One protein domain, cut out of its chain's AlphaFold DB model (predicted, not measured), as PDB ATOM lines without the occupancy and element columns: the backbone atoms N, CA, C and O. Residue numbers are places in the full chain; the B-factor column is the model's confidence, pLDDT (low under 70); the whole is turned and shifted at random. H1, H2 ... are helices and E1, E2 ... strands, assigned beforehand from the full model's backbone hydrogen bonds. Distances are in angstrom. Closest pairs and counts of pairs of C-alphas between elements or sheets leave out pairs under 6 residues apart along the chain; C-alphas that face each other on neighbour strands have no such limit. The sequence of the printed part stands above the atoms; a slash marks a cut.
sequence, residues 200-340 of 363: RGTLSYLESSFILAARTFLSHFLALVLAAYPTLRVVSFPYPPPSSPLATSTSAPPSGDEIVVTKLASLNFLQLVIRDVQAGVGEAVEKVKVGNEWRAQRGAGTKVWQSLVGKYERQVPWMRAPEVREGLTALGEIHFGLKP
ATOM      1  N   ARG A 200     -14.175  12.005 -11.381       96.38
ATOM      2  CA  ARG A 200     -13.983  13.097 -10.408       96.38
ATOM      3  C   ARG A 200     -12.750  12.886  -9.530       96.38
ATOM      4  O   ARG A 200     -11.983  13.815  -9.353       96.38
ATOM      5  N   GLY A 201     -12.542  11.686  -8.989       97.19
ATOM      6  CA  GLY A 201     -11.356  11.420  -8.169       97.19
ATOM      7  C   GLY A 201     -10.078  11.296  -8.999       97.19
ATOM      8  O   GLY A 201      -9.066  11.920  -8.693       97.19
ATOM      9  N   THR A 202     -10.120  10.514 -10.080       98.38
ATOM     10  CA  THR A 202      -8.930  10.239 -10.892       98.38
ATOM     11  C   THR A 202      -8.418  11.482 -11.611       98.38
ATOM     12  O   THR A 202      -7.233  11.781 -11.502       98.38
ATOM     13  N   LEU A 203      -9.271  12.201 -12.345       97.69
ATOM     14  CA  LEU A 203      -8.824  13.329 -13.163       97.69
ATOM     15  C   LEU A 203      -8.342  14.489 -12.288       97.69
ATOM     16  O   LEU A 203      -7.253  14.996 -12.530       97.69
ATOM     17  N   SER A 204      -9.058  14.823 -11.211       96.56
ATOM     18  CA  SER A 204      -8.659  15.909 -10.307       96.56
ATOM     19  C   SER A 204      -7.346  15.629  -9.564       96.56
ATOM     20  O   SER A 204      -6.515  16.528  -9.420       96.56
ATOM     21  N   TYR A 205      -7.087  14.381  -9.149       97.81
ATOM     22  CA  TYR A 205      -5.771  14.038  -8.599       97.81
ATOM     23  C   TYR A 205      -4.658  14.140  -9.643       97.81
ATOM     24  O   TYR A 205      -3.555  14.578  -9.314       97.81
ATOM     25  N   LEU A 206      -4.920  13.772 -10.900       97.62
ATOM     26  CA  LEU A 206      -3.933  13.912 -11.972       97.62
ATOM     27  C   LEU A 206      -3.685  15.379 -12.347       97.62
ATOM     28  O   LEU A 206      -2.543  15.725 -12.636       97.62
ATOM     29  N   GLU A 207      -4.697  16.246 -12.293       95.69
ATOM     30  CA  GLU A 207      -4.541  17.700 -12.475       95.69
ATOM     31  C   GLU A 207      -3.632  18.291 -11.392       95.69
ATOM     32  O   GLU A 207      -2.761  19.107 -11.677       95.69
ATOM     33  N   SER A 208      -3.740  17.783 -10.161       94.19
ATOM     34  CA  SER A 208      -2.837  18.131  -9.055       94.19
ATOM     35  C   SER A 208      -1.486  17.395  -9.112       94.19
ATOM     36  O   SER A 208      -0.661  17.534  -8.214       94.19
ATOM     37  N   SER A 209      -1.236  16.595 -10.155       95.00
ATOM     38  CA  SER A 209      -0.049  15.736 -10.313       95.00
ATOM     39  C   SER A 209       0.165  14.714  -9.182       95.00
ATOM     40  O   SER A 209       1.253  14.158  -9.021       95.00
ATOM     41  N   PHE A 210      -0.886  14.377  -8.430       95.75
ATOM     42  CA  PHE A 210      -0.881  13.347  -7.390       95.75
ATOM     43  C   PHE A 210      -1.100  11.957  -8.002       95.75
ATOM     44  O   PHE A 210      -2.086  11.270  -7.736       95.75
ATOM     45  N   ILE A 211      -0.160  11.520  -8.844       95.69
ATOM     46  CA  ILE A 211      -0.279  10.288  -9.645       95.69
ATOM     47  C   ILE A 211      -0.478   9.042  -8.762       95.69
ATOM     48  O   ILE A 211      -1.298   8.175  -9.075       95.69
ATOM     49  N   LEU A 212       0.235   8.953  -7.632       95.56
ATOM     50  CA  LEU A 212       0.092   7.836  -6.689       95.56
ATOM     51  C   LEU A 212      -1.283   7.828  -6.001       95.56
ATOM     52  O   LEU A 212      -1.870   6.754  -5.828       95.56
ATOM     53  N   ALA A 213      -1.817   9.002  -5.654       97.25
ATOM     54  CA  ALA A 213      -3.160   9.146  -5.096       97.25
ATOM     55  C   ALA A 213      -4.224   8.760  -6.132       97.25
ATOM     56  O   ALA A 213      -5.071   7.922  -5.840       97.25
ATOM     57  N   ALA A 214      -4.115   9.253  -7.374       98.25
ATOM     58  CA  ALA A 214      -5.014   8.902  -8.475       98.25
ATOM     59  C   ALA A 214      -5.085   7.386  -8.708       98.25
ATOM     60  O   ALA A 214      -6.170   6.818  -8.850       98.25
ATOM     61  N   ARG A 215      -3.923   6.719  -8.703       96.56
ATOM     62  CA  ARG A 215      -3.818   5.261  -8.823       96.56
ATOM     63  C   ARG A 215      -4.459   4.549  -7.637       96.56
ATOM     64  O   ARG A 215      -5.262   3.647  -7.845       96.56
ATOM     65  N   THR A 216      -4.123   4.956  -6.415       97.62
ATOM     66  CA  THR A 216      -4.664   4.346  -5.191       97.62
ATOM     67  C   THR A 216      -6.186   4.482  -5.136       97.62
ATOM     68  O   THR A 216      -6.881   3.489  -4.925       97.62
ATOM     69  N   PHE A 217      -6.700   5.685  -5.410       98.75
ATOM     70  CA  PHE A 217      -8.126   5.975  -5.517       98.75
ATOM     71  C   PHE A 217      -8.801   5.054  -6.536       98.75
ATOM     72  O   PHE A 217      -9.756   4.361  -6.191       98.75
ATOM     73  N   LEU A 218      -8.305   5.003  -7.780       98.44
ATOM     74  CA  LEU A 218      -8.980   4.250  -8.837       98.44
ATOM     75  C   LEU A 218      -8.949   2.744  -8.566       98.44
ATOM     76  O   LEU A 218      -9.954   2.070  -8.776       98.44
ATOM     77  N   SER A 219      -7.825   2.215  -8.075       97.25
ATOM     78  CA  SER A 219      -7.709   0.805  -7.696       97.25
ATOM     79  C   SER A 219      -8.701   0.430  -6.590       97.25
ATOM     80  O   SER A 219      -9.407  -0.569  -6.727       97.25
ATOM     81  N   HIS A 220      -8.812   1.245  -5.534       98.44
ATOM     82  CA  HIS A 220      -9.768   1.006  -4.447       98.44
ATOM     83  C   HIS A 220     -11.219   1.149  -4.923       98.44
ATOM     84  O   HIS A 220     -12.051   0.286  -4.656       98.44
ATOM     85  N   PHE A 221     -11.516   2.186  -5.711       98.69
ATOM     86  CA  PHE A 221     -12.846   2.414  -6.280       98.69
ATOM     87  C   PHE A 221     -13.287   1.256  -7.186       98.69
ATOM     88  O   PHE A 221     -14.413   0.774  -7.076       98.69
ATOM     89  N   LEU A 222     -12.397   0.756  -8.052       98.06
ATOM     90  CA  LEU A 222     -12.670  -0.413  -8.890       98.06
ATOM     91  C   LEU A 222     -12.932  -1.665  -8.054       98.06
ATOM     92  O   LEU A 222     -13.833  -2.429  -8.395       98.06
ATOM     93  N   ALA A 223     -12.192  -1.881  -6.965       97.75
ATOM     94  CA  ALA A 223     -12.435  -3.012  -6.074       97.75
ATOM     95  C   ALA A 223     -13.852  -2.961  -5.474       97.75
ATOM     96  O   ALA A 223     -14.568  -3.962  -5.528       97.75
ATOM     97  N   LEU A 224     -14.290  -1.791  -4.994       98.56
ATOM     98  CA  LEU A 224     -15.644  -1.579  -4.469       98.56
ATOM     99  C   LEU A 224     -16.722  -1.808  -5.540       98.56
ATOM    100  O   LEU A 224     -17.665  -2.574  -5.332       98.56
ATOM    101  N   VAL A 225     -16.556  -1.192  -6.717       98.31
ATOM    102  CA  VAL A 225     -17.504  -1.308  -7.836       98.31
ATOM    103  C   VAL A 225     -17.634  -2.748  -8.313       98.31
ATOM    104  O   VAL A 225     -18.745  -3.212  -8.540       98.31
ATOM    105  N   LEU A 226     -16.527  -3.473  -8.465       97.50
ATOM    106  CA  LEU A 226     -16.549  -4.848  -8.969       97.50
ATOM    107  C   LEU A 226     -17.011  -5.858  -7.917       97.50
ATOM    108  O   LEU A 226     -17.501  -6.921  -8.291       97.50
ATOM    109  N   ALA A 227     -16.888  -5.538  -6.627       98.06
ATOM    110  CA  ALA A 227     -17.519  -6.314  -5.567       98.06
ATOM    111  C   ALA A 227     -19.048  -6.152  -5.590       98.06
ATOM    112  O   ALA A 227     -19.769  -7.141  -5.467       98.06
ATOM    113  N   ALA A 228     -19.548  -4.929  -5.794       97.94
ATOM    114  CA  ALA A 228     -20.985  -4.649  -5.845       97.94
ATOM    115  C   ALA A 228     -21.646  -5.053  -7.174       97.94
ATOM    116  O   ALA A 228     -22.782  -5.522  -7.183       97.94
ATOM    117  N   TYR A 229     -20.925  -4.919  -8.290       97.12
ATOM    118  CA  TYR A 229     -21.410  -5.206  -9.641       97.12
ATOM    119  C   TYR A 229     -20.449  -6.150 -10.392       97.12
ATOM    120  O   TYR A 229     -19.795  -5.744 -11.361       97.12
ATOM    121  N   PRO A 230     -20.357  -7.440 -10.004       96.81
ATOM    122  CA  PRO A 230     -19.379  -8.373 -10.576       96.81
ATOM    123  C   PRO A 230     -19.520  -8.569 -12.089       96.81
ATOM    124  O   PRO A 230     -18.541  -8.820 -12.790       96.81
ATOM    125  N   THR A 231     -20.739  -8.405 -12.611       96.44
ATOM    126  CA  THR A 231     -21.063  -8.538 -14.038       96.44
ATOM    127  C   THR A 231     -20.405  -7.474 -14.913       96.44
ATOM    128  O   THR A 231     -20.398  -7.636 -16.137       96.44
ATOM    129  N   LEU A 232     -19.864  -6.399 -14.326       96.88
ATOM    130  CA  LEU A 232     -19.109  -5.378 -15.048       96.88
ATOM    131  C   LEU A 232     -17.716  -5.857 -15.455       96.88
ATOM    132  O   LEU A 232     -17.184  -5.335 -16.435       96.88
ATOM    133  N   ARG A 233     -17.122  -6.827 -14.745       97.19
ATOM    134  CA  ARG A 233     -15.800  -7.370 -15.084       97.19
ATOM    135  C   ARG A 233     -15.886  -8.188 -16.371       97.19
ATOM    136  O   ARG A 233     -16.726  -9.074 -16.490       97.19
ATOM    137  N   VAL A 234     -14.991  -7.908 -17.315       97.31
ATOM    138  CA  VAL A 234     -14.822  -8.696 -18.545       97.31
ATOM    139  C   VAL A 234     -13.595  -9.592 -18.415       97.31
ATOM    140  O   VAL A 234     -13.711 -10.807 -18.503       97.31
ATOM    141  N   VAL A 235     -12.424  -9.001 -18.168       94.69
ATOM    142  CA  VAL A 235     -11.155  -9.724 -18.001       94.69
ATOM    143  C   VAL A 235     -10.187  -8.889 -17.161       94.69
ATOM    144  O   VAL A 235     -10.273  -7.663 -17.177       94.69
ATOM    145  N   SER A 236      -9.281  -9.538 -16.429       92.62
ATOM    146  CA  SER A 236      -8.129  -8.889 -15.788       92.62
ATOM    147  C   SER A 236      -6.844  -9.476 -16.352       92.62
ATOM    148  O   SER A 236      -6.803 -10.671 -16.659       92.62
ATOM    149  N   PHE A 237      -5.808  -8.658 -16.500       89.19
ATOM    150  CA  PHE A 237      -4.480  -9.136 -16.865       89.19
ATOM    151  C   PHE A 237      -3.375  -8.306 -16.197       89.19
ATOM    152  O   PHE A 237      -3.574  -7.108 -15.965       89.19
ATOM    153  N   PRO A 238      -2.202  -8.910 -15.923       86.81
ATOM    154  CA  PRO A 238      -1.068  -8.208 -15.330       86.81
ATOM    155  C   PRO A 238      -0.569  -7.059 -16.208       86.81
ATOM    156  O   PRO A 238      -0.488  -7.185 -17.436       86.81
ATOM    157  N   TYR A 239      -0.185  -5.958 -15.569       81.94
ATOM    158  CA  TYR A 239       0.429  -4.804 -16.204       81.94
ATOM    159  C   TYR A 239       1.718  -4.388 -15.470       81.94
ATOM    160  O   TYR A 239       1.690  -4.211 -14.258       81.94
ATOM    161  N   PRO A 240       2.832  -4.152 -16.183       79.94
ATOM    162  CA  PRO A 240       3.034  -4.459 -17.598       79.94
ATOM    163  C   PRO A 240       2.911  -5.969 -17.886       79.94
ATOM    164  O   PRO A 240       3.100  -6.781 -16.980       79.94
ATOM    165  N   PRO A 241       2.615  -6.374 -19.139       80.38
ATOM    166  CA  PRO A 241       2.617  -7.786 -19.509       80.38
ATOM    167  C   PRO A 241       3.956  -8.435 -19.126       80.38
ATOM    168  O   PRO A 241       4.987  -7.821 -19.404       80.38
ATOM    169  N   PRO A 242       3.990  -9.657 -18.561       79.06
ATOM    170  CA  PRO A 242       5.235 -10.269 -18.075       79.06
ATOM    171  C   PRO A 242       6.329 -10.399 -19.143       79.06
ATOM    172  O   PRO A 242       7.515 -10.393 -18.833       79.06
ATOM    173  N   SER A 243       5.932 -10.496 -20.413       78.81
ATOM    174  CA  SER A 243       6.827 -10.568 -21.570       78.81
ATOM    175  C   SER A 243       7.264  -9.201 -22.118       78.81
ATOM    176  O   SER A 243       7.959  -9.144 -23.128       78.81
ATOM    177  N   SER A 244       6.806  -8.095 -21.529       76.12
ATOM    178  CA  SER A 244       7.124  -6.738 -21.981       76.12
ATOM    179  C   SER A 244       8.521  -6.316 -21.518       76.12
ATOM    180  O   SER A 244       8.875  -6.587 -20.369       76.12
ATOM    181  N   PRO A 245       9.276  -5.545 -22.328       69.62
ATOM    182  CA  PRO A 245      10.529  -4.921 -21.898       69.62
ATOM    183  C   PRO A 245      10.414  -4.151 -20.571       69.62
ATOM    184  O   PRO A 245      11.356  -4.147 -19.781       69.62
ATOM    185  N   LEU A 246       9.243  -3.551 -20.305       69.44
ATOM    186  CA  LEU A 246       8.946  -2.808 -19.075       69.44
ATOM    187  C   LEU A 246       8.836  -3.716 -17.833       69.44
ATOM    188  O   LEU A 246       9.152  -3.292 -16.725       69.44
ATOM    189  N   ALA A 247       8.404  -4.969 -18.011       67.56
ATOM    190  CA  ALA A 247       8.348  -5.957 -16.933       67.56
ATOM    191  C   ALA A 247       9.739  -6.522 -16.606       67.56
ATOM    192  O   ALA A 247      10.031  -6.819 -15.456       67.56
ATOM    193  N   THR A 248      10.621  -6.638 -17.602       66.62
ATOM    194  CA  THR A 248      11.991  -7.149 -17.419       66.62
ATOM    195  C   THR A 248      12.984  -6.125 -16.866       66.62
ATOM    196  O   THR A 248      14.043  -6.514 -16.384       66.62
ATOM    197  N   SER A 249      12.680  -4.825 -16.946       61.69
ATOM    198  CA  SER A 249      13.557  -3.749 -16.458       61.69
ATOM    199  C   SER A 249      13.330  -3.374 -14.990       61.69
ATOM    200  O   SER A 249      14.120  -2.621 -14.421       61.69
ATOM    201  N   THR A 250      12.268  -3.881 -14.363       59.22
ATOM    202  CA  THR A 250      11.946  -3.613 -12.959       59.22
ATOM    203  C   THR A 250      12.588  -4.679 -12.066       59.22
ATOM    204  O   THR A 250      12.330  -5.867 -12.200       59.22
ATOM    205  N   SER A 251      13.474  -4.262 -11.153       50.94
ATOM    206  CA  SER A 251      14.162  -5.151 -10.196       50.94
ATOM    207  C   SER A 251      13.297  -5.553  -8.995       50.94
ATOM    208  O   SER A 251      13.703  -6.389  -8.188       50.94
ATOM    209  N   ALA A 252      12.113  -4.955  -8.862       50.59
ATOM    210  CA  ALA A 252      11.113  -5.335  -7.878       50.59
ATOM    211  C   ALA A 252      10.274  -6.507  -8.420       50.59
ATOM    212  O   ALA A 252      10.021  -6.548  -9.627       50.59
ATOM    213  N   PRO A 253       9.798  -7.440  -7.567       48.56
ATOM    214  CA  PRO A 253       8.767  -8.387  -7.990       48.56
ATOM    215  C   PRO A 253       7.618  -7.603  -8.637       48.56
ATOM    216  O   PRO A 253       7.394  -6.461  -8.220       48.56
ATOM    217  N   PRO A 254       6.896  -8.163  -9.629       52.50
ATOM    218  CA  PRO A 254       5.761  -7.475 -10.217       52.50
ATOM    219  C   PRO A 254       4.813  -7.135  -9.070       52.50
ATOM    220  O   PRO A 254       4.151  -8.013  -8.517       52.50
ATOM    221  N   SER A 255       4.789  -5.867  -8.649       53.38
ATOM    222  CA  SER A 255       3.695  -5.366  -7.830       53.38
ATOM    223  C   SER A 255       2.448  -5.772  -8.596       53.38
ATOM    224  O   SER A 255       2.441  -5.521  -9.800       53.38
ATOM    225  N   GLY A 256       1.493  -6.456  -7.962       59.78
ATOM    226  CA  GLY A 256       0.290  -7.026  -8.587       59.78
ATOM    227  C   GLY A 256      -0.630  -5.971  -9.203       59.78
ATOM    228  O   GLY A 256      -1.766  -5.796  -8.786       59.78
ATOM    229  N   ASP A 257      -0.094  -5.211 -10.146       77.06
ATOM    230  CA  ASP A 257      -0.732  -4.187 -10.922       77.06
ATOM    231  C   ASP A 257      -1.390  -4.868 -12.107       77.06
ATOM    232  O   ASP A 257      -0.764  -5.622 -12.852       77.06
ATOM    233  N   GLU A 258      -2.678  -4.623 -12.257       87.50
ATOM    234  CA  GLU A 258      -3.501  -5.259 -13.267       87.50
ATOM    235  C   GLU A 258      -4.313  -4.192 -13.991       87.50
ATOM    236  O   GLU A 258      -4.647  -3.143 -13.433       87.50
ATOM    237  N   ILE A 259      -4.639  -4.468 -15.250       91.75
ATOM    238  CA  ILE A 259      -5.683  -3.739 -15.961       91.75
ATOM    239  C   ILE A 259      -6.928  -4.612 -15.948       91.75
ATOM    240  O   ILE A 259      -6.930  -5.727 -16.474       91.75
ATOM    241  N   VAL A 260      -8.004  -4.073 -15.380       95.06
ATOM    242  CA  VAL A 260      -9.304  -4.735 -15.346       95.06
ATOM    243  C   VAL A 260     -10.179  -4.144 -16.437       95.06
ATOM    244  O   VAL A 260     -10.707  -3.039 -16.313       95.06
ATOM    245  N   VAL A 261     -10.368  -4.890 -17.518       96.19
ATOM    246  CA  VAL A 261     -11.305  -4.507 -18.571       96.19
ATOM    247  C   VAL A 261     -12.721  -4.706 -18.053       96.19
ATOM    248  O   VAL A 261     -13.103  -5.788 -17.599       96.19
ATOM    249  N   THR A 262     -13.513  -3.647 -18.153       97.69
ATOM    250  CA  THR A 262     -14.911  -3.613 -17.740       97.69
ATOM    251  C   THR A 262     -15.835  -3.376 -18.932       97.69
ATOM    252  O   THR A 262     -15.408  -2.922 -19.997       97.69
ATOM    253  N   LYS A 263     -17.131  -3.635 -18.743       97.44
ATOM    254  CA  LYS A 263     -18.181  -3.262 -19.706       97.44
ATOM    255  C   LYS A 263     -18.350  -1.745 -19.852       97.44
ATOM    256  O   LYS A 263     -18.942  -1.298 -20.831       97.44
ATOM    257  N   LEU A 264     -17.835  -0.952 -18.910       97.50
ATOM    258  CA  LEU A 264     -17.949   0.504 -18.913       97.50
ATOM    259  C   LEU A 264     -16.694   1.134 -19.523       97.50
ATOM    260  O   LEU A 264     -15.621   1.151 -18.917       97.50
ATOM    261  N   ALA A 265     -16.843   1.722 -20.712       97.62
ATOM    262  CA  ALA A 265     -15.748   2.405 -21.402       97.62
ATOM    263  C   ALA A 265     -15.101   3.508 -20.543       97.62
ATOM    264  O   ALA A 265     -13.893   3.708 -20.618       97.62
ATOM    265  N   SER A 266     -15.870   4.163 -19.669       96.69
ATOM    266  CA  SER A 266     -15.378   5.155 -18.706       96.69
ATOM    267  C   SER A 266     -14.327   4.601 -17.742       96.69
ATOM    268  O   SER A 266     -13.295   5.230 -17.540       96.69
ATOM    269  N   LEU A 267     -14.549   3.423 -17.158       97.81
ATOM    270  CA  LEU A 267     -13.601   2.830 -16.207       97.81
ATOM    271  C   LEU A 267     -12.343   2.315 -16.917       97.81
ATOM    272  O   LEU A 267     -11.245   2.364 -16.364       97.81
ATOM    273  N   ASN A 268     -12.492   1.856 -18.160       97.62
ATOM    274  CA  ASN A 268     -11.362   1.447 -18.996       97.62
ATOM    275  C   ASN A 268     -10.502   2.659 -19.375       97.62
ATOM    276  O   ASN A 268      -9.279   2.601 -19.287       97.62
ATOM    277  N   PHE A 269     -11.144   3.772 -19.743       97.88
ATOM    278  CA  PHE A 269     -10.480   5.038 -20.032       97.88
ATOM    279  C   PHE A 269      -9.634   5.516 -18.851       97.88
ATOM    280  O   PHE A 269      -8.446   5.760 -19.025       97.88
ATOM    281  N   LEU A 270     -10.211   5.597 -17.649       98.12
ATOM    282  CA  LEU A 270      -9.522   6.147 -16.477       98.12
ATOM    283  C   LEU A 270      -8.290   5.330 -16.065       98.12
ATOM    284  O   LEU A 270      -7.278   5.907 -15.677       98.12
ATOM    285  N   GLN A 271      -8.343   4.001 -16.205       97.25
ATOM    286  CA  GLN A 271      -7.170   3.151 -15.981       97.25
ATOM    287  C   GLN A 271      -6.043   3.490 -16.960       97.25
ATOM    288  O   GLN A 271      -4.894   3.626 -16.547       97.25
ATOM    289  N   LEU A 272      -6.370   3.661 -18.246       95.69
ATOM    290  CA  LEU A 272      -5.395   4.007 -19.283       95.69
ATOM    291  C   LEU A 272      -4.857   5.430 -19.122       95.69
ATOM    292  O   LEU A 272      -3.663   5.630 -19.287       95.69
ATOM    293  N   VAL A 273      -5.692   6.391 -18.720       96.38
ATOM    294  CA  VAL A 273      -5.271   7.774 -18.448       96.38
ATOM    295  C   VAL A 273      -4.169   7.824 -17.393       96.38
ATOM    296  O   VAL A 273      -3.174   8.515 -17.588       96.38
ATOM    297  N   ILE A 274      -4.296   7.061 -16.301       95.44
ATOM    298  CA  ILE A 274      -3.243   6.994 -15.277       95.44
ATOM    299  C   ILE A 274      -1.940   6.456 -15.878       95.44
ATOM    300  O   ILE A 274      -0.872   6.972 -15.561       95.44
ATOM    301  N   ARG A 275      -2.007   5.440 -16.749       91.12
ATOM    302  CA  ARG A 275      -0.812   4.869 -17.398       91.12
ATOM    303  C   ARG A 275      -0.172   5.831 -18.388       91.12
ATOM    304  O   ARG A 275       1.047   5.971 -18.364       91.12
ATOM    305  N   ASP A 276      -0.975   6.511 -19.195       91.25
ATOM    306  CA  ASP A 276      -0.499   7.533 -20.123       91.25
ATOM    307  C   ASP A 276       0.194   8.666 -19.359       91.25
ATOM    308  O   ASP A 276       1.303   9.053 -19.714       91.25
ATOM    309  N   VAL A 277      -0.402   9.149 -18.262       92.94
ATOM    310  CA  VAL A 277       0.207  10.185 -17.411       92.94
ATOM    311  C   VAL A 277       1.490   9.685 -16.739       92.94
ATOM    312  O   VAL A 277       2.477  10.413 -16.701       92.94
ATOM    313  N   GLN A 278       1.529   8.435 -16.265       89.00
ATOM    314  CA  GLN A 278       2.752   7.826 -15.722       89.00
ATOM    315  C   GLN A 278       3.877   7.724 -16.764       89.00
ATOM    316  O   GLN A 278       5.045   7.850 -16.404       89.00
ATOM    317  N   ALA A 279       3.541   7.492 -18.036       84.69
ATOM    318  CA  ALA A 279       4.505   7.479 -19.136       84.69
ATOM    319  C   ALA A 279       4.913   8.897 -19.594       84.69
ATOM    320  O   ALA A 279       6.000   9.078 -20.154       84.69
ATOM    321  N   GLY A 280       4.050   9.894 -19.370       84.06
ATOM    322  CA  GLY A 280       4.241  11.292 -19.754       84.06
ATOM    323  C   GLY A 280       4.419  11.478 -21.265       84.06
ATOM    324  O   GLY A 280       3.904  10.717 -22.083       84.06
ATOM    325  N   VAL A 281       5.220  12.472 -21.665       76.06
ATOM    326  CA  VAL A 281       5.597  12.731 -23.078       76.06
ATOM    327  C   VAL A 281       6.246  11.500 -23.753       76.06
ATOM    328  O   VAL A 281       6.254  11.387 -24.983       76.06
ATOM    329  N   GLY A 282       6.731  10.542 -22.962       65.31
ATOM    330  CA  GLY A 282       7.355   9.303 -23.406       65.31
ATOM    331  C   GLY A 282       8.878   9.412 -23.436       65.31
ATOM    332  O   GLY A 282       9.446  10.249 -24.139       65.31
ATOM    333  N   GLU A 283       9.542   8.521 -22.699       54.81
ATOM    334  CA  GLU A 283      11.003   8.357 -22.735       54.81
ATOM    335  C   GLU A 283      11.481   7.615 -23.997       54.81
ATOM    336  O   GLU A 283      12.620   7.788 -24.440       54.81
ATOM    337  N   ALA A 284      10.610   6.809 -24.613       53.03
ATOM    338  CA  ALA A 284      10.960   5.968 -25.750       53.03
ATOM    339  C   ALA A 284      11.126   6.786 -27.040       53.03
ATOM    340  O   ALA A 284      10.213   7.468 -27.512       53.03
ATOM    341  N   VAL A 285      12.312   6.680 -27.638       55.25
ATOM    342  CA  VAL A 285      12.590   7.152 -28.994       55.25
ATOM    343  C   VAL A 285      12.053   6.111 -29.971       55.25
ATOM    344  O   VAL A 285      12.668   5.063 -30.169       55.25
ATOM    345  N   GLU A 286      10.922   6.394 -30.608       56.44
ATOM    346  CA  GLU A 286      10.405   5.538 -31.674       56.44
ATOM    347  C   GLU A 286      11.074   5.896 -33.000       56.44
ATOM    348  O   GLU A 286      11.176   7.066 -33.370       56.44
ATOM    349  N   LYS A 287      11.538   4.892 -33.752       63.00
ATOM    350  CA  LYS A 287      11.978   5.104 -35.134       63.00
ATOM    351  C   LYS A 287      10.744   5.100 -36.026       63.00
ATOM    352  O   LYS A 287      10.202   4.043 -36.326       63.00
ATOM    353  N   VAL A 288      10.309   6.276 -36.461       62.84
ATOM    354  CA  VAL A 288       9.184   6.422 -37.389       62.84
ATOM    355  C   VAL A 288       9.730   6.532 -38.807       62.84
ATOM    356  O   VAL A 288      10.668   7.291 -39.068       62.84
ATOM    357  N   LYS A 289       9.153   5.765 -39.736       71.25
ATOM    358  CA  LYS A 289       9.491   5.856 -41.157       71.25
ATOM    359  C   LYS A 289       8.842   7.108 -41.749       71.25
ATOM    360  O   LYS A 289       7.620   7.209 -41.799       71.25
ATOM    361  N   VAL A 290       9.660   8.057 -42.191       68.62
ATOM    362  CA  VAL A 290       9.235   9.294 -42.860       68.62
ATOM    363  C   VAL A 290       9.821   9.265 -44.269       68.62
ATOM    364  O   VAL A 290      11.014   9.487 -44.468       68.62
ATOM    365  N   GLY A 291       8.991   8.917 -45.256       80.62
ATOM    366  CA  GLY A 291       9.458   8.638 -46.617       80.62
ATOM    367  C   GLY A 291      10.323   7.371 -46.672       80.62
ATOM    368  O   GLY A 291       9.879   6.300 -46.252       80.62
ATOM    369  N   ASN A 292      11.556   7.491 -47.173       83.69
ATOM    370  CA  ASN A 292      12.536   6.394 -47.218       83.69
ATOM    371  C   ASN A 292      13.487   6.354 -46.006       83.69
ATOM    372  O   ASN A 292      14.313   5.449 -45.922       83.69
ATOM    373  N   GLU A 293      13.366   7.286 -45.059       63.44
ATOM    374  CA  GLU A 293      14.263   7.387 -43.905       63.44
ATOM    375  C   GLU A 293      13.568   7.004 -42.598       63.44
ATOM    376  O   GLU A 293      12.391   7.295 -42.377       63.44
ATOM    377  N   TRP A 294      14.326   6.389 -41.694       71.69
ATOM    378  CA  TRP A 294      13.901   6.147 -40.318       71.69
ATOM    379  C   TRP A 294      14.384   7.292 -39.433       71.69
ATOM    380  O   TRP A 294      15.589   7.501 -39.299       71.69
ATOM    381  N   ARG A 295      13.457   8.023 -38.805       66.31
ATOM    382  CA  ARG A 295      13.776   9.131 -37.895       66.31
ATOM    383  C   ARG A 295      13.428   8.768 -36.462       66.31
ATOM    384  O   ARG A 295      12.348   8.257 -36.193       66.31
ATOM    385  N   ALA A 296      14.347   9.062 -35.553       58.56
ATOM    386  CA  ALA A 296      14.109   9.017 -34.120       58.56
ATOM    387  C   ALA A 296      13.112  10.121 -33.730       58.56
ATOM    388  O   ALA A 296      13.435  11.305 -33.817       58.56
ATOM    389  N   GLN A 297      11.909   9.742 -33.311       58.66
ATOM    390  CA  GLN A 297      10.901  10.639 -32.766       58.66
ATOM    391  C   GLN A 297      10.817  10.436 -31.249       58.66
ATOM    392  O   GLN A 297      10.417   9.380 -30.768       58.66
ATOM    393  N   ARG A 298      11.202  11.467 -30.493       55.66
ATOM    394  CA  ARG A 298      10.873  11.617 -29.067       55.66
ATOM    395  C   ARG A 298       9.476  12.253 -28.976       55.66
ATOM    396  O   ARG A 298       9.156  13.092 -29.819       55.66
ATOM    397  N   GLY A 299       8.645  11.868 -28.003       61.06
ATOM    398  CA  GLY A 299       7.311  12.467 -27.831       61.06
ATOM    399  C   GLY A 299       6.119  11.656 -28.356       61.06
ATOM    400  O   GLY A 299       5.126  12.246 -28.783       61.06
ATOM    401  N   ALA A 300       6.195  10.321 -28.379       72.38
ATOM    402  CA  ALA A 300       5.050   9.482 -28.757       72.38
ATOM    403  C   ALA A 300       3.877   9.606 -27.762       72.38
ATOM    404  O   ALA A 300       2.722   9.551 -28.184       72.38
ATOM    405  N   GLY A 301       4.155   9.862 -26.476       81.19
ATOM    406  CA  GLY A 301       3.143   9.961 -25.418       81.19
ATOM    407  C   GLY A 301       2.080  11.021 -25.697       81.19
ATOM    408  O   GLY A 301       0.896  10.776 -25.503       81.19
ATOM    409  N   THR A 302       2.459  12.151 -26.301       83.94
ATOM    410  CA  THR A 302       1.508  13.194 -26.714       83.94
ATOM    411  C   THR A 302       0.499  12.691 -27.757       83.94
ATOM    412  O   THR A 302      -0.692  12.992 -27.671       83.94
ATOM    413  N   LYS A 303       0.949  11.906 -28.747       85.69
ATOM    414  CA  LYS A 303       0.060  11.312 -29.765       85.69
ATOM    415  C   LYS A 303      -0.814  10.211 -29.167       85.69
ATOM    416  O   LYS A 303      -1.976  10.087 -29.559       85.69
ATOM    417  N   VAL A 304      -0.257   9.421 -28.245       89.88
ATOM    418  CA  VAL A 304      -0.984   8.378 -27.509       89.88
ATOM    419  C   VAL A 304      -2.112   9.013 -26.697       89.88
ATOM    420  O   VAL A 304      -3.263   8.642 -26.911       89.88
ATOM    421  N   TRP A 305      -1.817  10.061 -25.922       92.31
ATOM    422  CA  TRP A 305      -2.799  10.840 -25.168       92.31
ATOM    423  C   TRP A 305      -3.935  11.372 -26.050       92.31
ATOM    424  O   TRP A 305      -5.111  11.107 -25.798       92.31
ATOM    425  N   GLN A 306      -3.599  12.077 -27.139       92.38
ATOM    426  CA  GLN A 306      -4.599  12.618 -28.071       92.38
ATOM    427  C   GLN A 306      -5.475  11.515 -28.683       92.38
ATOM    428  O   GLN A 306      -6.689  11.678 -28.819       92.38
ATOM    429  N   SER A 307      -4.867  10.379 -29.033       93.81
ATOM    430  CA  SER A 307      -5.580   9.225 -29.587       93.81
ATOM    431  C   SER A 307      -6.489   8.569 -28.549       93.81
ATOM    432  O   SER A 307      -7.614   8.186 -28.881       93.81
ATOM    433  N   LEU A 308      -6.030   8.458 -27.298       95.62
ATOM    434  CA  LEU A 308      -6.796   7.916 -26.182       95.62
ATOM    435  C   LEU A 308      -8.031   8.780 -25.919       95.62
ATOM    436  O   LEU A 308      -9.153   8.270 -25.982       95.62
ATOM    437  N   VAL A 309      -7.838  10.084 -25.704       95.75
ATOM    438  CA  VAL A 309      -8.931  11.032 -25.443       95.75
ATOM    439  C   VAL A 309      -9.932  11.032 -26.598       95.75
ATOM    440  O   VAL A 309     -11.116  10.785 -26.375       95.75
ATOM    441  N   GLY A 310      -9.469  11.182 -27.846       95.56
ATOM    442  CA  GLY A 310     -10.354  11.219 -29.014       95.56
ATOM    443  C   GLY A 310     -11.111   9.909 -29.276       95.56
ATOM    444  O   GLY A 310     -12.221   9.924 -29.814       95.56
ATOM    445  N   LYS A 311     -10.549   8.754 -28.896       96.44
ATOM    446  CA  LYS A 311     -11.244   7.459 -28.991       96.44
ATOM    447  C   LYS A 311     -12.364   7.355 -27.959       96.44
ATOM    448  O   LYS A 311     -13.472   6.951 -28.317       96.44
ATOM    449  N   TYR A 312     -12.076   7.685 -26.702       97.31
ATOM    450  CA  TYR A 312     -13.022   7.497 -25.604       97.31
ATOM    451  C   TYR A 312     -14.087   8.592 -25.529       97.31
ATOM    452  O   TYR A 312     -15.220   8.275 -25.189       97.31
ATOM    453  N   GLU A 313     -13.813   9.817 -25.980       95.38
ATOM    454  CA  GLU A 313     -14.818  10.890 -26.079       95.38
ATOM    455  C   GLU A 313     -16.036  10.492 -26.944       95.38
ATOM    456  O   GLU A 313     -17.185  10.879 -26.689       95.38
ATOM    457  N   ARG A 314     -15.816   9.648 -27.962       94.88
ATOM    458  CA  ARG A 314     -16.897   9.100 -28.798       94.88
ATOM    459  C   ARG A 314     -17.756   8.082 -28.047       94.88
ATOM    460  O   ARG A 314     -18.956   8.020 -28.289       94.88
ATOM    461  N   GLN A 315     -17.153   7.312 -27.143       95.31
ATOM    462  CA  GLN A 315     -17.794   6.202 -26.426       95.31
ATOM    463  C   GLN A 315     -18.376   6.609 -25.070       95.31
ATOM    464  O   GLN A 315     -19.266   5.936 -24.560       95.31
ATOM    465  N   VAL A 316     -17.868   7.690 -24.481       95.88
ATOM    466  CA  VAL A 316     -18.170   8.119 -23.117       95.88
ATOM    467  C   VAL A 316     -18.795   9.517 -23.175       95.88
ATOM    468  O   VAL A 316     -18.072  10.511 -23.234       95.88
ATOM    469  N   PRO A 317     -20.139   9.632 -23.181       92.88
ATOM    470  CA  PRO A 317     -20.820  10.902 -23.437       92.88
ATOM    471  C   PRO A 317     -20.433  12.039 -22.486       92.88
ATOM    472  O   PRO A 317     -20.275  13.172 -22.933       92.88
ATOM    473  N   TRP A 318     -20.224  11.743 -21.196       94.25
ATOM    474  CA  TRP A 318     -19.878  12.758 -20.196       94.25
ATOM    475  C   TRP A 318     -18.502  13.397 -20.420       94.25
ATOM    476  O   TRP A 318     -18.271  14.496 -19.930       94.25
ATOM    477  N   MET A 319     -17.608  12.782 -21.206       95.25
ATOM    478  CA  MET A 319     -16.320  13.398 -21.559       95.25
ATOM    479  C   MET A 319     -16.472  14.657 -22.417       95.25
ATOM    480  O   MET A 319     -15.542  15.448 -22.504       95.25
ATOM    481  N   ARG A 320     -17.634  14.846 -23.052       93.88
ATOM    482  CA  ARG A 320     -17.927  16.022 -23.880       93.88
ATOM    483  C   ARG A 320     -18.446  17.209 -23.072       93.88
ATOM    484  O   ARG A 320     -18.625  18.277 -23.655       93.88
ATOM    485  N   ALA A 321     -18.710  17.028 -21.776       93.62
ATOM    486  CA  ALA A 321     -19.077  18.128 -20.896       93.62
ATOM    487  C   ALA A 321     -17.944  19.178 -20.884       93.62
ATOM    488  O   ALA A 321     -16.773  18.779 -20.846       93.62
ATOM    489  N   PRO A 322     -18.257  20.486 -20.950       92.62
ATOM    490  CA  PRO A 322     -17.247  21.541 -21.045       92.62
ATOM    491  C   PRO A 322     -16.167  21.452 -19.964       92.62
ATOM    492  O   PRO A 322     -14.983  21.522 -20.279       92.62
ATOM    493  N   GLU A 323     -16.569  21.192 -18.723       91.31
ATOM    494  CA  GLU A 323     -15.691  21.137 -17.553       91.31
ATOM    495  C   GLU A 323     -14.724  19.946 -17.640       91.31
ATOM    496  O   GLU A 323     -13.552  20.041 -17.287       91.31
ATOM    497  N   VAL A 324     -15.192  18.814 -18.177       93.44
ATOM    498  CA  VAL A 324     -14.355  17.623 -18.370       93.44
ATOM    499  C   VAL A 324     -13.375  17.829 -19.521       93.44
ATOM    500  O   VAL A 324     -12.220  17.417 -19.432       93.44
ATOM    501  N   ARG A 325     -13.806  18.484 -20.606       93.56
ATOM    502  CA  ARG A 325     -12.916  18.836 -21.721       93.56
ATOM    503  C   ARG A 325     -11.830  19.813 -21.294       93.56
ATOM    504  O   ARG A 325     -10.695  19.670 -21.751       93.56
ATOM    505  N   GLU A 326     -12.165  20.776 -20.445       92.31
ATOM    506  CA  GLU A 326     -11.203  21.697 -19.848       92.31
ATOM    507  C   GLU A 326     -10.173  20.935 -19.005       92.31
ATOM    508  O   GLU A 326      -8.980  21.047 -19.281       92.31
ATOM    509  N   GLY A 327     -10.617  20.055 -18.100       93.31
ATOM    510  CA  GLY A 327      -9.718  19.216 -17.299       93.31
ATOM    511  C   GLY A 327      -8.807  18.313 -18.141       93.31
ATOM    512  O   GLY A 327      -7.594  18.269 -17.951       93.31
ATOM    513  N   LEU A 328      -9.347  17.651 -19.171       95.00
ATOM    514  CA  LEU A 328      -8.544  16.846 -20.103       95.00
ATOM    515  C   LEU A 328      -7.553  17.697 -20.913       95.00
ATOM    516  O   LEU A 328      -6.461  17.233 -21.243       95.00
ATOM    517  N   THR A 329      -7.906  18.942 -21.235       93.44
ATOM    518  CA  THR A 329      -6.980  19.875 -21.888       93.44
ATOM    519  C   THR A 329      -5.852  20.245 -20.930       93.44
ATOM    520  O   THR A 329      -4.689  20.097 -21.301       93.44
ATOM    521  N   ALA A 330      -6.178  20.596 -19.683       93.56
ATOM    522  CA  ALA A 330      -5.204  20.888 -18.636       93.56
ATOM    523  C   ALA A 330      -4.251  19.706 -18.392       93.56
ATOM    524  O   ALA A 330      -3.040  19.894 -18.356       93.56
ATOM    525  N   LEU A 331      -4.752  18.468 -18.335       95.12
ATOM    526  CA  LEU A 331      -3.907  17.269 -18.251       95.12
ATOM    527  C   LEU A 331      -2.963  17.131 -19.453       95.12
ATOM    528  O   LEU A 331      -1.795  16.773 -19.288       95.12
ATOM    529  N   GLY A 332      -3.454  17.449 -20.654       92.75
ATOM    530  CA  GLY A 332      -2.655  17.534 -21.875       92.75
ATOM    531  C   GLY A 332      -1.487  18.518 -21.764       92.75
ATOM    532  O   GLY A 332      -0.379  18.234 -22.226       92.75
ATOM    533  N   GLU A 333      -1.731  19.670 -21.152       91.44
ATOM    534  CA  GLU A 333      -0.725  20.707 -20.926       91.44
ATOM    535  C   GLU A 333       0.281  20.280 -19.850       91.44
ATOM    536  O   GLU A 333       1.485  20.266 -20.113       91.44
ATOM    537  N   ILE A 334      -0.215  19.859 -18.680       91.12
ATOM    538  CA  ILE A 334       0.577  19.509 -17.492       91.12
ATOM    539  C   ILE A 334       1.518  18.333 -17.776       91.12
ATOM    540  O   ILE A 334       2.710  18.413 -17.479       91.12
ATOM    541  N   HIS A 335       1.004  17.247 -18.364       91.25
ATOM    542  CA  HIS A 335       1.744  15.979 -18.469       91.25
ATOM    543  C   HIS A 335       2.364  15.729 -19.845       91.25
ATOM    544  O   HIS A 335       3.293  14.926 -19.967       91.25
ATOM    545  N   PHE A 336       1.882  16.412 -20.891       89.62
ATOM    546  CA  PHE A 336       2.296  16.147 -22.276       89.62
ATOM    547  C   PHE A 336       2.804  17.379 -23.034       89.62
ATOM    548  O   PHE A 336       3.159  17.254 -24.211       89.62
ATOM    549  N   GLY A 337       2.855  18.554 -22.392       83.81
ATOM    550  CA  GLY A 337       3.364  19.790 -22.993       83.81
ATOM    551  C   GLY A 337       2.553  20.266 -24.200       83.81
ATOM    552  O   GLY A 337       3.091  20.946 -25.082       83.81
ATOM    553  N   LEU A 338       1.278  19.874 -24.285       85.00
ATOM    554  CA  LEU A 338       0.380  20.401 -25.304       85.00
ATOM    555  C   LEU A 338       0.198  21.901 -25.096       85.00
ATOM    556  O   LEU A 338       0.223  22.399 -23.978       85.00
ATOM    557  N   LYS A 339       0.050  22.640 -26.196       78.44
ATOM    558  CA  LYS A 339      -0.286  24.061 -26.113       78.44
ATOM    559  C   LYS A 339      -1.800  24.199 -25.955       78.44
ATOM    560  O   LYS A 339      -2.508  23.494 -26.684       78.44
ATOM    561  N   PRO A 340      -2.278  25.143 -25.124       71.00
ATOM    562  CA  PRO A 340      -3.695  25.450 -25.046       71.00
ATOM    563  C   PRO A 340      -4.226  25.739 -26.445       71.00
ATOM    564  O   PRO A 340      -3.665  26.567 -27.178       71.00
TER     565      PRO A 340
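Overview. This is residues 200 to 340 of the 363 residues of the protein "RHTO0S09e07382g1_1" of Rhodosporidium toruloides (UniProt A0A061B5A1). A body of helices is built round H4, which lies in the middle with H1, H2, H5 and H7 around it, their lines running roughly along its own. A two-stranded ribbon, E1 and E2, lies beside H2 and H4, and the loop that joins its strands holds the short H3, away from the helices; a second ribbon, the hairpin E3 and E4, reaches out as an arm. The printed part has 141 residues with seven named helices and four named strands, in the order H1 H2 E1 H3 E2 H4 E3 E4 H5 H6 H7; both two-stranded sheets are antiparallel and the class is mixed. It is compact, with a radius of gyration of the C-alphas of 16.3 A and spans of 54 by 41 by 26 A.

Arrangement. H1, residues 200 to 207, and H2, residues 211 to 228, form a helical hairpin; they touch, closest at the C-alphas of Thr 202 and Ala 214, 4.8 A, at a shallow tilt of 16 degrees. E1, residues 233 to 238, and E2, residues 258 to 262, are antiparallel neighbours, with N 261 and O 235 at 2.8 A. H3, residues 245 to 248, touches no helix. H2 and E2 are near each other, with 8 pairs of C-alphas within 10 A. H4, residues 265 to 279, touches H2, which touches it with residues 211 to 218 alone; the closest C-alphas are those of Arg 215 and Ile 274, 6.7 A apart. In the hairpin of E3, residues 286 to 290, and E4, residues 293 to 297, N 290 and O 293 are 2.8 A apart. H5, residues 300 to 315, and H7, residues 322 to 336, make with H4 an up-and-down bundle, each helix running against the one before it. H4 and H5 touch, closest at the C-alphas of Asp 276 and Trp 305, 6.5 A; H5 and H7 touch, closest at those of Thr 302 and Phe 336, 5.4 A. H6, residues 317 to 320, touches H5 only at the corner, and only just, with 3 pairs within 8 A. In H2, H4 and H7 every O i to N i+4 pair is within hydrogen-bond range; in H1 it is 3 of 4 and in H5 10 of 12, while H3 and H6 are too short for such a pair.

Along the chain. H1 begins at C-alpha 200, (-13.983, 13.097, -10.408). H2 is 25.8 A long, H4 21.0 A, H5 23.2 A and H7 20.3 A; H7 ends at C-alpha 336, (2.296, 16.147, -22.276).

Size, cuts and confidence. The C-alphas farthest apart, of Ala 228 and Asn 292, are 54.4 A apart. The printed part has no cut and no long link. pLDDT is under 70 in 26 residues, among them 245 to 256 and 282 to 288.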